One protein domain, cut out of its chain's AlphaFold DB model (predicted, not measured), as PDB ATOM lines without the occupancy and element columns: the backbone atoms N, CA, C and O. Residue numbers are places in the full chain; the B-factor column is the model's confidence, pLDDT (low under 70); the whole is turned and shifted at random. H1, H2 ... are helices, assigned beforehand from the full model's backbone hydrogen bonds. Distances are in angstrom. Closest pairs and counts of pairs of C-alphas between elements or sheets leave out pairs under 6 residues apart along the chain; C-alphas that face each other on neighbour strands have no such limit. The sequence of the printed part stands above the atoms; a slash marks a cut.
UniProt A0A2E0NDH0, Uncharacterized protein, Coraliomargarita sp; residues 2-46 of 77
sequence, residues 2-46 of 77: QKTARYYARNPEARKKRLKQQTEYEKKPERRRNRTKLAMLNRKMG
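Overview. This is residues 2 to 46 of the 77 residues of an uncharacterized protein of Coraliomargarita sp (UniProt A0A2E0NDH0). The domain is an open, flat bracket of three helices with an empty middle: the two longer helices, H3 and H2, meet near their ends in a wide corner, and the short H1 makes a second corner at the far end of H2. H1 and H3 are thus the two unequal arms of the bracket and H2 is the bar that joins them, with no contact between the arms. The printed part has 45 residues with three named helices, in the order H1, H2, H3 along the chain, and no named strand; the class is all helix. The whole is extended, with a radius of gyration of the C-alphas of 15.1 A, and the C-alphas span 41 by 23 by 10 A along their three main axes.

Arrangement. The longest helix is H3, residues 29 to 45, and it touches no helix. H2, residues 12 to 27, is close to H3 but not clearly touching, with 2 pairs of C-alphas within 8 A. The closest C-alphas of the two are those of Glu 26 and Arg 32, 7.0 A apart. The lines of H2 and H3 are about perpendicular, at 76 degrees, and their centres are 22.3 A apart. H1, residues 3 to 10, and H2 only just touch, with 3 pairs of C-alphas within 8 A, and they touch only at the corner by their link. H2 touches H1 with residues 14 to 15 alone, and the closest C-alphas of the two are those of Tyr 8 and Arg 15, 5.1 A apart. H1 and H2 stand at a steep tilt of 65 degrees and run opposite ways. H1 and H3 are apart. In H1, H2 and H3 every O i to N i+4 pair is within hydrogen-bond range.

Along the chain. H3 runs from Pro 29, with its C-alpha at (65.103, 85.565, 83.660), to Met 45, with its C-alpha at (79.765, 83.592, 64.627), a length of 24.1 A. H2 runs from Pro 12 to Lys 27 over 22.3 A. H1 runs from Lys 3, with its C-alpha at (44.958, 84.218, 59.446), to Arg 10 over 11.0 A.

Size, cuts and confidence. The two C-alphas farthest apart are those of Arg 10 and Lys 44, at 41.5 A, and the first and last printed C-alphas, of Gln 2 and Gly 46, are 31.3 A apart. The printed part has no cut. The links H1 to H2 and H2 to H3 are tight, each with 1 residue between the helices. Residues 36 to 46, of which 36 to 45 belong to H3, stand free. The mean pLDDT of the printed part is 91.0, and no printed residue is under 70.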
ATOM      1  N   GLN A   2      48.773  86.574  57.336       79.44
ATOM      2  CA  GLN A   2      48.382  85.288  57.945       79.44
ATOM      3  C   GLN A   2      47.042  85.385  58.700       79.44
ATOM      4  O   GLN A   2      46.703  86.456  59.207       79.44
ATOM      5  N   LYS A   3      46.294  84.272  58.805       84.88
ATOM      6  CA  LYS A   3      44.958  84.218  59.446       84.88
ATOM      7  C   LYS A   3      44.955  84.825  60.860       84.88
ATOM      8  O   LYS A   3      44.108  85.657  61.173       84.88
ATOM      9  N   THR A   4      45.961  84.503  61.672       85.38
ATOM     10  CA  THR A   4      46.127  85.042  63.033       85.38
ATOM     11  C   THR A   4      46.408  86.546  63.053       85.38
ATOM     12  O   THR A   4      45.891  87.256  63.909       85.38
ATOM     13  N   ALA A   5      47.185  87.063  62.099       86.81
ATOM     14  CA  ALA A   5      47.468  88.495  62.004       86.81
ATOM     15  C   ALA A   5      46.207  89.297  61.650       86.81
ATOM     16  O   ALA A   5      45.951  90.333  62.258       86.81
ATOM     17  N   ARG A   6      45.373  88.786  60.730       92.56
ATOM     18  CA  ARG A   6      44.056  89.376  60.423       92.56
ATOM     19  C   ARG A   6      43.139  89.381  61.648       92.56
ATOM     20  O   ARG A   6      42.483  90.386  61.896       92.56
ATOM     21  N   TYR A   7      43.131  88.298  62.425       93.06
ATOM     22  CA  TYR A   7      42.340  88.207  63.654       93.06
ATOM     23  C   TYR A   7      42.719  89.290  64.674       93.06
ATOM     24  O   TYR A   7      41.849  90.025  65.129       93.06
ATOM     25  N   TYR A   8      44.010  89.450  64.981       92.88
ATOM     26  CA  TYR A   8      44.465  90.467  65.939       92.88
ATOM     27  C   TYR A   8      44.350  91.907  65.420       92.88
ATOM     28  O   TYR A   8      44.300  92.827  66.228       92.88
ATOM     29  N   ALA A   9      44.303  92.109  64.099       91.81
ATOM     30  CA  ALA A   9      44.030  93.419  63.509       91.81
ATOM     31  C   ALA A   9      42.566  93.843  63.711       91.81
ATOM     32  O   ALA A   9      42.309  94.998  64.023       91.81
ATOM     33  N   ARG A  10      41.617  92.903  63.584       94.50
ATOM     34  CA  ARG A  10      40.183  93.167  63.807       94.50
ATOM     35  C   ARG A  10      39.780  93.156  65.285       94.50
ATOM     36  O   ARG A  10      38.757  93.723  65.628       94.50
ATOM     37  N   ASN A  11      40.569  92.513  66.150       94.62
ATOM     38  CA  ASN A  11      40.277  92.352  67.577       94.62
ATOM     39  C   ASN A  11      41.380  93.002  68.437       94.62
ATOM     40  O   ASN A  11      42.275  92.297  68.929       94.62
ATOM     41  N   PRO A  12      41.352  94.335  68.630       94.31
ATOM     42  CA  PRO A  12      42.401  95.057  69.353       94.31
ATOM     43  C   PRO A  12      42.529  94.608  70.814       94.31
ATOM     44  O   PRO A  12      43.643  94.477  71.321       94.31
ATOM     45  N   GLU A  13      41.422  94.269  71.474       95.00
ATOM     46  CA  GLU A  13      41.438  93.778  72.859       95.00
ATOM     47  C   GLU A  13      42.117  92.407  72.988       95.00
ATOM     48  O   GLU A  13      42.954  92.195  73.870       95.00
ATOM     49  N   ALA A  14      41.855  91.487  72.054       94.50
ATOM     50  CA  ALA A  14      42.553  90.202  72.009       94.50
ATOM     51  C   ALA A  14      44.062  90.391  71.769       94.50
ATOM     52  O   ALA A  14      44.888  89.693  72.363       94.50
ATOM     53  N   ARG A  15      44.437  91.373  70.937       94.81
ATOM     54  CA  ARG A  15      45.840  91.731  70.699       94.81
ATOM     55  C   ARG A  15      46.501  92.264  71.970       94.81
ATOM     56  O   ARG A  15      47.598  91.814  72.290       94.81
ATOM     57  N   LYS A  16      45.841  93.162  72.710       95.75
ATOM     58  CA  LYS A  16      46.341  93.691  73.992       95.75
ATOM     59  C   LYS A  16      46.572  92.572  75.011       95.75
ATOM     60  O   LYS A  16      47.659  92.491  75.580       95.75
ATOM     61  N   LYS A  17      45.602  91.663  75.185       96.12
ATOM     62  CA  LYS A  17      45.725  90.508  76.099       96.12
ATOM     63  C   LYS A  17      46.917  89.619  75.739       96.12
ATOM     64  O   LYS A  17      47.735  89.312  76.606       96.12
ATOM     65  N   ARG A  18      47.064  89.270  74.456       94.38
ATOM     66  CA  ARG A  18      48.215  88.497  73.963       94.38
ATOM     67  C   ARG A  18      49.537  89.216  74.225       94.38
ATOM     68  O   ARG A  18      50.483  88.581  74.677       94.38
ATOM     69  N   LEU A  19      49.619  90.511  73.916       95.06
ATOM     70  CA  LEU A  19      50.841  91.292  74.118       95.06
ATOM     71  C   LEU A  19      51.231  91.318  75.595       95.06
ATOM     72  O   LEU A  19      52.385  91.050  75.899       95.06
ATOM     73  N   LYS A  20      50.273  91.523  76.507       96.62
ATOM     74  CA  LYS A  20      50.519  91.452  77.955       96.62
ATOM     75  C   LYS A  20      51.115  90.099  78.354       96.62
ATOM     76  O   LYS A  20      52.174  90.061  78.972       96.62
ATOM     77  N   GLN A  21      50.487  88.996  77.948       94.75
ATOM     78  CA  GLN A  21      50.988  87.644  78.233       94.75
ATOM     79  C   GLN A  21      52.393  87.409  77.658       94.75
ATOM     80  O   GLN A  21      53.265  86.872  78.338       94.75
ATOM     81  N   GLN A  22      52.631  87.839  76.416       94.69
ATOM     82  CA  GLN A  22      53.929  87.709  75.760       94.69
ATOM     83  C   GLN A  22      55.006  88.533  76.474       94.69
ATOM     84  O   GLN A  22      56.117  88.045  76.668       94.69
ATOM     85  N   THR A  23      54.687  89.756  76.894       95.19
ATOM     86  CA  THR A  23      55.601  90.619  77.642       95.19
ATOM     87  C   THR A  23      55.976  89.999  78.985       95.19
ATOM     88  O   THR A  23      57.160  89.959  79.309       95.19
ATOM     89  N   GLU A  24      55.015  89.457  79.738       95.88
ATOM     90  CA  GLU A  24      55.308  88.761  80.999       95.88
ATOM     91  C   GLU A  24      56.160  87.506  80.783       95.88
ATOM     92  O   GLU A  24      57.117  87.261  81.518       95.88
ATOM     93  N   TYR A  25      55.893  86.742  79.722       94.25
ATOM     94  CA  TYR A  25      56.723  85.596  79.365       94.25
ATOM     95  C   TYR A  25      58.168  86.003  79.033       94.25
ATOM     96  O   TYR A  25      59.109  85.418  79.566       94.25
ATOM     97  N   GLU A  26      58.365  87.032  78.208       92.62
ATOM     98  CA  GLU A  26      59.696  87.521  77.813       92.62
ATOM     99  C   GLU A  26      60.454  88.229  78.950       92.62
ATOM    100  O   GLU A  26      61.683  88.346  78.898       92.62
ATOM    101  N   LYS A  27      59.759  88.680  80.004       94.44
ATOM    102  CA  LYS A  27      60.398  89.234  81.206       94.44
ATOM    103  C   LYS A  27      61.129  88.174  82.029       94.44
ATOM    104  O   LYS A  27      62.056  88.562  82.746       94.44
ATOM    105  N   LYS A  28      60.766  86.889  81.913       96.19
ATOM    106  CA  LYS A  28      61.363  85.790  82.689       96.19
ATOM    107  C   LYS A  28      62.898  85.775  82.562       96.19
ATOM    108  O   LYS A  28      63.425  85.956  81.459       96.19
ATOM    109  N   PRO A  29      63.638  85.518  83.657       95.00
ATOM    110  CA  PRO A  29      65.103  85.565  83.660       95.00
ATOM    111  C   PRO A  29      65.724  84.575  82.667       95.00
ATOM    112  O   PRO A  29      66.689  84.909  81.985       95.00
ATOM    113  N   GLU A  30      65.130  83.394  82.505       93.69
ATOM    114  CA  GLU A  30      65.551  82.390  81.522       93.69
ATOM    115  C   GLU A  30      65.472  82.910  80.082       93.69
ATOM    116  O   GLU A  30      66.404  82.727  79.297       93.69
ATOM    117  N   ARG A  31      64.389  83.620  79.737       93.44
ATOM    118  CA  ARG A  31      64.202  84.224  78.410       93.44
ATOM    119  C   ARG A  31      65.221  85.325  78.158       93.44
ATOM    120  O   ARG A  31      65.824  85.361  77.086       93.44
ATOM    121  N   ARG A  32      65.485  86.168  79.164       93.38
ATOM    122  CA  ARG A  32      66.534  87.198  79.095       93.38
ATOM    123  C   ARG A  32      67.916  86.578  78.880       93.38
ATOM    124  O   ARG A  32      68.616  86.991  77.960       93.38
ATOM    125  N   ARG A  33      68.280  85.561  79.669       93.56
ATOM    126  CA  ARG A  33      69.552  84.827  79.534       93.56
ATOM    127  C   ARG A  33      69.692  84.206  78.148       93.56
ATOM    128  O   ARG A  33      70.734  84.361  77.516       93.56
ATOM    129  N   ASN A  34      68.633  83.568  77.649       90.88
ATOM    130  CA  ASN A  34      68.634  82.974  76.317       90.88
ATOM    131  C   ASN A  34      68.835  84.037  75.224       90.88
ATOM    132  O   ASN A  34      69.702  83.885  74.371       90.88
ATOM    133  N   ARG A  35      68.122  85.170  75.293       90.31
ATOM    134  CA  ARG A  35      68.298  86.282  74.344       90.31
ATOM    135  C   ARG A  35      69.734  86.807  74.335       90.31
ATOM    136  O   ARG A  35      70.299  86.990  73.259       90.31
ATOM    137  N   THR A  36      70.331  87.009  75.510       91.81
ATOM    138  CA  THR A  36      71.731  87.441  75.621       91.81
ATOM    139  C   THR A  36      72.678  86.401  75.025       91.81
ATOM    140  O   THR A  36      73.522  86.756  74.207       91.81
ATOM    141  N   LYS A  37      72.495  85.113  75.344       90.44
ATOM    142  CA  LYS A  37      73.300  84.013  74.788       90.44
ATOM    143  C   LYS A  37      73.224  83.969  73.260       90.44
ATOM    144  O   LYS A  37      74.258  83.883  72.605       90.44
ATOM    145  N   LEU A  38      72.026  84.073  72.686       86.62
ATOM    146  CA  LEU A  38      71.829  84.087  71.234       86.62
ATOM    147  C   LEU A  38      72.454  85.323  70.576       86.62
ATOM    148  O   LEU A  38      73.064  85.206  69.518       86.62
ATOM    149  N   ALA A  39      72.359  86.498  71.205       86.56
ATOM    150  CA  ALA A  39      73.011  87.709  70.712       86.56
ATOM    151  C   ALA A  39      74.545  87.591  70.745       86.56
ATOM    152  O   ALA A  39      75.209  87.976  69.784       86.56
ATOM    153  N   MET A  40      75.106  87.016  71.813       88.38
ATOM    154  CA  MET A  40      76.541  86.732  71.912       88.38
ATOM    155  C   MET A  40      76.990  85.719  70.856       88.38
ATOM    156  O   MET A  40      78.007  85.940  70.207       88.38
ATOM    157  N   LEU A  41      76.226  84.644  70.635       86.81
ATOM    158  CA  LEU A  41      76.509  83.661  69.586       86.81
ATOM    159  C   LEU A  41      76.468  84.294  68.195       86.81
ATOM    160  O   LEU A  41      77.382  84.065  67.413       86.81
ATOM    161  N   ASN A  42      75.470  85.131  67.902       84.06
ATOM    162  CA  ASN A  42      75.407  85.876  66.643       84.06
ATOM    163  C   ASN A  42      76.647  86.755  66.436       84.06
ATOM    164  O   ASN A  42      77.261  86.688  65.376       84.06
ATOM    165  N   ARG A  43      77.057  87.514  67.463       84.00
ATOM    166  CA  ARG A  43      78.273  88.346  67.420       84.00
ATOM    167  C   ARG A  43      79.558  87.526  67.270       84.00
ATOM    168  O   ARG A  43      80.484  87.979  66.612       84.00
ATOM    169  N   LYS A  44      79.629  86.342  67.889       84.94
ATOM    170  CA  LYS A  44      80.797  85.450  67.814       84.94
ATOM    171  C   LYS A  44      80.917  84.778  66.447       84.94
ATOM    172  O   LYS A  44      82.023  84.585  65.961       84.94
ATOM    173  N   MET A  45      79.790  84.380  65.859       81.25
ATOM    174  CA  MET A  45      79.765  83.592  64.627       81.25
ATOM    175  C   MET A  45      79.844  84.455  63.362       81.25
ATOM    176  O   MET A  45      80.324  83.955  62.350       81.25
ATOM    177  N   GLY A  46      79.385  85.714  63.385       71.12
ATOM    178  CA  GLY A  46      79.357  86.573  62.196       71.12
ATOM    179  C   GLY A  46      79.277  88.074  62.491       71.12
ATOM    180  O   GLY A  46      79.260  88.509  63.642       71.12
TER     181      GLY A  46